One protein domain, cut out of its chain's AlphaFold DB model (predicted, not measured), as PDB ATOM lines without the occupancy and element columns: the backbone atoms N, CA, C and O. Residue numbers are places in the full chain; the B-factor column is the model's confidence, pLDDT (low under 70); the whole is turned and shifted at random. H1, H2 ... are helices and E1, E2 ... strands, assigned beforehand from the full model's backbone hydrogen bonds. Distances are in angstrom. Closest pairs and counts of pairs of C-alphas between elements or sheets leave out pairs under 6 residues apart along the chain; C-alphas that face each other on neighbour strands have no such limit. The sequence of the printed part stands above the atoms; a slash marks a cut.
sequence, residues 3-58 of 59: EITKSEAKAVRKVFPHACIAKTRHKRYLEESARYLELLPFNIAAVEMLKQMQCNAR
ATOM      1  N   GLU A   3     212.103 148.513 149.236       93.62
ATOM      2  CA  GLU A   3     211.435 149.505 150.082       93.62
ATOM      3  C   GLU A   3     212.194 149.672 151.404       93.62
ATOM      4  O   GLU A   3     212.535 148.694 152.071       93.62
ATOM      5  N   ILE A   4     212.453 150.924 151.778       93.75
ATOM      6  CA  ILE A   4     213.169 151.281 153.001       93.75
ATOM      7  C   ILE A   4     212.439 152.374 153.777       93.75
ATOM      8  O   ILE A   4     211.724 153.228 153.239       93.75
ATOM      9  N   THR A   5     212.672 152.395 155.078       93.62
ATOM     10  CA  THR A   5     212.158 153.412 155.988       93.62
ATOM     11  C   THR A   5     212.965 154.715 155.906       93.62
ATOM     12  O   THR A   5     214.037 154.820 155.301       93.62
ATOM     13  N   LYS A   6     212.450 155.781 156.534       92.44
ATOM     14  CA  LYS A   6     213.149 157.079 156.598       92.44
ATOM     15  C   LYS A   6     214.436 157.007 157.431       92.44
ATOM     16  O   LYS A   6     215.382 157.727 157.116       92.44
ATOM     17  N   SER A   7     214.456 156.202 158.493       92.81
ATOM     18  CA  SER A   7     215.632 155.982 159.346       92.81
ATOM     19  C   SER A   7     216.719 155.228 158.588       92.81
ATOM     20  O   SER A   7     217.858 155.684 158.555       92.81
ATOM     21  N   GLU A   8     216.349 154.159 157.893       93.31
ATOM     22  CA  GLU A   8     217.249 153.389 157.029       93.31
ATOM     23  C   GLU A   8     217.852 154.253 155.919       93.31
ATOM     24  O   GLU A   8     219.066 154.290 155.746       93.31
ATOM     25  N   ALA A   9     217.033 155.067 155.246       92.50
ATOM     26  CA  ALA A   9     217.514 156.016 154.242       92.50
ATOM     27  C   ALA A   9     218.551 157.007 154.804       92.50
ATOM     28  O   ALA A   9     219.478 157.409 154.098       92.50
ATOM     29  N   LYS A  10     218.399 157.426 156.070       93.00
ATOM     30  CA  LYS A  10     219.385 158.277 156.753       93.00
ATOM     31  C   LYS A  10     220.660 157.506 157.087       93.00
ATOM     32  O   LYS A  10     221.738 158.058 156.895       93.00
ATOM     33  N   ALA A  11     220.543 156.271 157.571       93.06
ATOM     34  CA  ALA A  11     221.689 155.420 157.883       93.06
ATOM     35  C   ALA A  11     222.543 155.171 156.632       93.06
ATOM     36  O   ALA A  11     223.746 155.416 156.654       93.06
ATOM     37  N   VAL A  12     221.902 154.825 155.510       92.94
ATOM     38  CA  VAL A  12     222.577 154.637 154.220       92.94
ATOM     39  C   VAL A  12     223.268 155.924 153.775       92.94
ATOM     40  O   VAL A  12     224.448 155.889 153.455       92.94
ATOM     41  N   ARG A  13     222.595 157.083 153.829       93.06
ATOM     42  CA  ARG A  13     223.205 158.370 153.435       93.06
ATOM     43  C   ARG A  13     224.338 158.844 154.340       93.06
ATOM     44  O   ARG A  13     225.150 159.649 153.897       93.06
ATOM     45  N   LYS A  14     224.398 158.375 155.588       94.88
ATOM     46  CA  LYS A  14     225.509 158.683 156.497       94.88
ATOM     47  C   LYS A  14     226.812 158.036 156.020       94.88
ATOM     48  O   LYS A  14     227.870 158.626 156.199       94.88
ATOM     49  N   VAL A  15     226.720 156.849 155.422       94.50
ATOM     50  CA  VAL A  15     227.872 156.091 154.906       94.50
ATOM     51  C   VAL A  15     228.106 156.383 153.420       94.50
ATOM     52  O   VAL A  15     229.236 156.591 152.999       94.50
ATOM     53  N   PHE A  16     227.030 156.461 152.635       92.75
ATOM     54  CA  PHE A  16     227.031 156.719 151.197       92.75
ATOM     55  C   PHE A  16     226.188 157.966 150.876       92.75
ATOM     56  O   PHE A  16     225.007 157.848 150.527       92.75
ATOM     57  N   PRO A  17     226.769 159.180 150.958       91.62
ATOM     58  CA  PRO A  17     226.038 160.437 150.754       91.62
ATOM     59  C   PRO A  17     225.334 160.531 149.395       91.62
ATOM     60  O   PRO A  17     224.264 161.132 149.284       91.62
ATOM     61  N   HIS A  18     225.913 159.889 148.379       90.31
ATOM     62  CA  HIS A  18     225.428 159.877 147.000       90.31
ATOM     63  C   HIS A  18     224.507 158.690 146.672       90.31
ATOM     64  O   HIS A  18     224.188 158.481 145.505       90.31
ATOM     65  N   ALA A  19     224.060 157.914 147.668       89.81
ATOM     66  CA  ALA A  19     223.163 156.784 147.432       89.81
ATOM     67  C   ALA A  19     221.855 157.228 146.750       89.81
ATOM     68  O   ALA A  19     221.137 158.117 147.241       89.81
ATOM     69  N   CYS A  20     221.530 156.573 145.634       89.31
ATOM     70  CA  CYS A  20     220.303 156.815 144.890       89.31
ATOM     71  C   CYS A  20     219.108 156.247 145.667       89.31
ATOM     72  O   CYS A  20     218.955 155.035 145.817       89.31
ATOM     73  N   ILE A  21     218.273 157.143 146.197       91.69
ATOM     74  CA  ILE A  21     217.058 156.789 146.937       91.69
ATOM     75  C   ILE A  21     215.880 157.457 146.246       91.69
ATOM     76  O   ILE A  21     215.678 158.671 146.384       91.69
ATOM     77  N   ALA A  22     215.094 156.655 145.534       92.75
ATOM     78  CA  ALA A  22     213.838 157.094 144.957       92.75
ATOM     79  C   ALA A  22     212.815 157.340 146.076       92.75
ATOM     80  O   ALA A  22     212.775 156.643 147.094       92.75
ATOM     81  N   LYS A  23     211.993 158.377 145.916       92.56
ATOM     82  CA  LYS A  23     210.994 158.780 146.910       92.56
ATOM     83  C   LYS A  23     209.639 158.899 146.241       92.56
ATOM     84  O   LYS A  23     209.518 159.551 145.211       92.56
ATOM     85  N   THR A  24     208.628 158.330 146.875       89.81
ATOM     86  CA  THR A  24     207.222 158.591 146.559       89.81
ATOM     87  C   THR A  24     206.584 159.369 147.711       89.81
ATOM     88  O   THR A  24     207.255 159.727 148.684       89.81
ATOM     89  N   ARG A  25     205.275 159.642 147.624       89.12
ATOM     90  CA  ARG A  25     204.534 160.404 148.644       89.12
ATOM     91  C   ARG A  25     204.668 159.810 150.056       89.12
ATOM     92  O   ARG A  25     204.745 160.563 151.022       89.12
ATOM     93  N   HIS A  26     204.738 158.481 150.170       89.31
ATOM     94  CA  HIS A  26     204.771 157.782 151.463       89.31
ATOM     95  C   HIS A  26     205.942 156.808 151.621       89.31
ATOM     96  O   HIS A  26     206.278 156.451 152.748       89.31
ATOM     97  N   LYS A  27     206.594 156.409 150.523       92.06
ATOM     98  CA  LYS A  27     207.592 155.336 150.521       92.06
ATOM     99  C   LYS A  27     208.941 155.814 150.000       92.06
ATOM    100  O   LYS A  27     209.053 156.858 149.350       92.06
ATOM    101  N   ARG A  28     209.987 155.062 150.327       93.12
ATOM    102  CA  ARG A  28     211.348 155.276 149.828       93.12
ATOM    103  C   ARG A  28     211.879 153.960 149.307       93.12
ATOM    104  O   ARG A  28     211.613 152.922 149.900       93.12
ATOM    105  N   TYR A  29     212.633 154.039 148.226       93.25
ATOM    106  CA  TYR A  29     213.182 152.881 147.553       93.25
ATOM    107  C   TYR A  29     214.675 153.066 147.349       93.25
ATOM    108  O   TYR A  29     215.116 154.146 146.951       93.25
ATOM    109  N   LEU A  30     215.436 152.024 147.645       92.38
ATOM    110  CA  LEU A  30     216.881 151.985 147.491       92.38
ATOM    111  C   LEU A  30     217.255 151.021 146.371       92.38
ATOM    112  O   LEU A  30     216.574 150.021 146.123       92.38
ATOM    113  N   GLU A  31     218.338 151.349 145.680       88.88
ATOM    114  CA  GLU A  31     218.912 150.486 144.659       88.88
ATOM    115  C   GLU A  31     219.408 149.158 145.248       88.88
ATOM    116  O   GLU A  31     219.867 149.084 146.390       88.88
ATOM    117  N   GLU A  32     219.318 148.108 144.439       82.31
ATOM    118  CA  GLU A  32     219.678 146.733 144.782       82.31
ATOM    119  C   GLU A  32     221.191 146.530 144.668       82.31
ATOM    120  O   GLU A  32     221.684 145.746 143.867       82.31
ATOM    121  N   SER A  33     221.947 147.289 145.456       85.06
ATOM    122  CA  SER A  33     223.406 147.209 145.510       85.06
ATOM    123  C   SER A  33     223.840 146.592 146.827       85.06
ATOM    124  O   SER A  33     223.490 147.112 147.887       85.06
ATOM    125  N   ALA A  34     224.649 145.529 146.771       82.94
ATOM    126  CA  ALA A  34     225.136 144.806 147.950       82.94
ATOM    127  C   ALA A  34     225.677 145.747 149.045       82.94
ATOM    128  O   ALA A  34     225.299 145.620 150.207       82.94
ATOM    129  N   ARG A  35     226.437 146.781 148.654       87.69
ATOM    130  CA  ARG A  35     227.013 147.787 149.570       87.69
ATOM    131  C   ARG A  35     225.964 148.540 150.390       87.69
ATOM    132  O   ARG A  35     226.230 148.958 151.511       87.69
ATOM    133  N   TYR A  36     224.786 148.769 149.819       89.75
ATOM    134  CA  TYR A  36     223.698 149.462 150.501       89.75
ATOM    135  C   TYR A  36     222.881 148.510 151.374       89.75
ATOM    136  O   TYR A  36     222.462 148.893 152.465       89.75
ATOM    137  N   LEU A  37     222.671 147.278 150.906       87.25
ATOM    138  CA  LEU A  37     221.907 146.248 151.615       87.25
ATOM    139  C   LEU A  37     222.608 145.792 152.896       87.25
ATOM    140  O   LEU A  37     221.942 145.553 153.898       87.25
ATOM    141  N   GLU A  38     223.942 145.744 152.895       89.31
ATOM    142  CA  GLU A  38     224.757 145.444 154.081       89.31
ATOM    143  C   GLU A  38     224.491 146.406 155.253       89.31
ATOM    144  O   GLU A  38     224.655 146.034 156.414       89.31
ATOM    145  N   LEU A  39     224.024 147.629 154.974       90.88
ATOM    146  CA  LEU A  39     223.674 148.622 155.995       90.88
ATOM    147  C   LEU A  39     222.253 148.456 156.554       90.88
ATOM    148  O   LEU A  39     221.863 149.206 157.453       90.88
ATOM    149  N   LEU A  40     221.470 147.508 156.031       91.44
ATOM    150  CA  LEU A  40     220.059 147.295 156.357       91.44
ATOM    151  C   LEU A  40     219.802 145.891 156.940       91.44
ATOM    152  O   LEU A  40     218.977 145.145 156.408       91.44
ATOM    153  N   PRO A  41     220.449 145.510 158.058       87.44
ATOM    154  CA  PRO A  41     220.394 144.142 158.583       87.44
ATOM    155  C   PRO A  41     219.011 143.718 159.099       87.44
ATOM    156  O   PRO A  41     218.752 142.528 159.251       87.44
ATOM    157  N   PHE A  42     218.118 144.672 159.380       89.00
ATOM    158  CA  PHE A  42     216.768 144.405 159.888       89.00
ATOM    159  C   PHE A  42     215.690 144.410 158.797       89.00
ATOM    160  O   PHE A  42     214.536 144.087 159.072       89.00
ATOM    161  N   ASN A  43     216.047 144.765 157.562       90.12
ATOM    162  CA  ASN A  43     215.116 144.761 156.445       90.12
ATOM    163  C   ASN A  43     215.153 143.383 155.774       90.12
ATOM    164  O   ASN A  43     216.137 143.029 155.126       90.12
ATOM    165  N   ILE A  44     214.079 142.603 155.936       90.88
ATOM    166  CA  ILE A  44     213.998 141.218 155.443       90.88
ATOM    167  C   ILE A  44     214.279 141.154 153.936       90.88
ATOM    168  O   ILE A  44     215.094 140.341 153.507       90.88
ATOM    169  N   ALA A  45     213.694 142.066 153.153       89.25
ATOM    170  CA  ALA A  45     213.907 142.114 151.708       89.25
ATOM    171  C   ALA A  45     215.375 142.404 151.356       89.25
ATOM    172  O   ALA A  45     215.923 141.805 150.433       89.25
ATOM    173  N   ALA A  46     216.037 143.285 152.113       90.56
ATOM    174  CA  ALA A  46     217.454 143.571 151.904       90.56
ATOM    175  C   ALA A  46     218.340 142.353 152.209       90.56
ATOM    176  O   ALA A  46     219.250 142.044 151.439       90.56
ATOM    177  N   VAL A  47     218.052 141.642 153.303       91.44
ATOM    178  CA  VAL A  47     218.803 140.456 153.734       91.44
ATOM    179  C   VAL A  47     218.637 139.298 152.752       91.44
ATOM    180  O   VAL A  47     219.623 138.656 152.393       91.44
ATOM    181  N   GLU A  48     217.413 139.017 152.305       91.12
ATOM    182  CA  GLU A  48     217.150 137.956 151.327       91.12
ATOM    183  C   GLU A  48     217.859 138.226 150.003       91.12
ATOM    184  O   GLU A  48     218.513 137.339 149.453       91.12
ATOM    185  N   MET A  49     217.805 139.467 149.529       89.88
ATOM    186  CA  MET A  49     218.435 139.845 148.274       89.88
ATOM    187  C   MET A  49     219.965 139.812 148.364       89.88
ATOM    188  O   MET A  49     220.623 139.320 147.448       89.88
ATOM    189  N   LEU A  50     220.545 140.234 149.493       90.69
ATOM    190  CA  LEU A  50     221.984 140.104 149.734       90.69
ATOM    191  C   LEU A  50     222.421 138.628 149.739       90.69
ATOM    192  O   LEU A  50     223.441 138.288 149.141       90.69
ATOM    193  N   LYS A  51     221.629 137.733 150.347       89.25
ATOM    194  CA  LYS A  51     221.884 136.282 150.310       89.25
ATOM    195  C   LYS A  51     221.819 135.722 148.889       89.25
ATOM    196  O   LYS A  51     222.683 134.933 148.512       89.25
ATOM    197  N   GLN A  52     220.832 136.136 148.093       88.12
ATOM    198  CA  GLN A  52     220.725 135.726 146.688       88.12
ATOM    199  C   GLN A  52     221.936 136.193 145.872       88.12
ATOM    200  O   GLN A  52     222.514 135.404 145.130       88.12
ATOM    201  N   MET A  53     222.383 137.438 146.064       86.88
ATOM    202  CA  MET A  53     223.580 137.968 145.401       86.88
ATOM    203  C   MET A  53     224.842 137.177 145.761       86.88
ATOM    204  O   MET A  53     225.637 136.857 144.882       86.88
ATOM    205  N   GLN A  54     225.018 136.820 147.036       85.31
ATOM    206  CA  GLN A  54     226.161 136.021 147.492       85.31
ATOM    207  C   GLN A  54     226.135 134.584 146.956       85.31
ATOM    208  O   GLN A  54     227.191 134.017 146.676       85.31
ATOM    209  N   CYS A  55     224.945 133.995 146.808       81.56
ATOM    210  CA  CYS A  55     224.778 132.679 146.197       81.56
ATOM    211  C   CYS A  55     225.149 132.714 144.706       81.56
ATOM    212  O   CYS A  55     225.904 131.866 144.237       81.56
ATOM    213  N   ASN A  56     224.691 133.743 143.987       74.88
ATOM    214  CA  ASN A  56     224.948 133.898 142.555       74.88
ATOM    215  C   ASN A  56     226.410 134.244 142.240       74.88
ATOM    216  O   ASN A  56     226.921 133.794 141.227       74.88
ATOM    217  N   ALA A  57     227.098 135.007 143.097       68.62
ATOM    218  CA  ALA A  57     228.504 135.381 142.897       68.62
ATOM    219  C   ALA A  57     229.505 134.226 143.113       68.62
ATOM    220  O   ALA A  57     230.703 134.403 142.901       68.62
ATOM    221  N   ARG A  58     229.039 133.069 143.600       58.81
ATOM    222  CA  ARG A  58     229.856 131.865 143.813       58.81
ATOM    223  C   ARG A  58     229.913 130.930 142.595       58.81
ATOM    224  O   ARG A  58     230.587 129.905 142.687       58.81
TER     225      ARG A  58
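Overview. This is residues 3 to 58 of the 59 residues of an uncharacterized protein of Faecalibacterium prausnitzii SL3/3 (UniProt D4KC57). The model has two ends joined by a short middle: at one end helix H1 packs on a small strand hairpin, E1 and E2, and at the other end the longest helix, H3, stands well away from both. The short helix H2 lies between the two ends, packing on H3 and near H1. The printed part has 56 residues, with three named helices and two named strands in the order H1, E1, E2, H2, H3; the sheet has the order E1 - E2 and is antiparallel, and residues 3 to 4 pair briefly with residues 28 to 29 of E2. The class is mostly helix. The whole is compact by its radius of gyration of the C-alphas, 11.2 A, yet elongated in outline, spanning 37 by 21 by 17 A.

Along the chain. H1 covers residues 6 to 15 and measures 14.9 A from first to last C-alpha, beginning at C-alpha 6 at (213.149, 157.079, 156.598). E1 covers residues 21 to 23, 6.4 A long, and E2 residues 28 to 30, 6.8 A long. H2, residues 34 to 37, is 5.1 A long, with C-alpha 34 at (225.136, 144.806, 147.950). H3, residues 44 to 56, is 18.4 A long and ends at C-alpha 56 at (224.948, 133.898, 142.555).

Arrangement. The closest C-alphas of H1 and E2 are those of Lys 6 and Arg 28, 7.2 A apart; those of H1 and E1 are Ala 9 and Ile 21, 7.4 A apart. E1 and E2 form a hairpin and are antiparallel, with 157 degrees between their directions. C-alphas 22 and 29 face each other at 5.0 A, and N 22 and O 29, at 2.9 A, and N 29 and O 22, at 2.8 A, are within hydrogen-bond range. H1 and H2 are close but not clearly touching, their closest C-alphas being those of Val 12 and Tyr 36, 6.5 A apart. H2 and H3 touch, closest at the C-alphas of Leu 37 and Ala 46, 5.2 A apart. H3 is apart from H1, E1 and E2. Every O i to N i+4 pair is within hydrogen-bond range in H3 and 5 of 6 are in H1, while H2 is too short for such a pair.

Size, cuts and confidence. The two C-alphas farthest apart, those of Arg 25 and Arg 58, are 38.5 A apart. The printed part has no cut. The links H1 to E1, E1 to E2 and E2 to H2 are tight, and H2 to H3 is a short link. The mean pLDDT of the printed part is 89.2, and residues 57 to 58 are under 70.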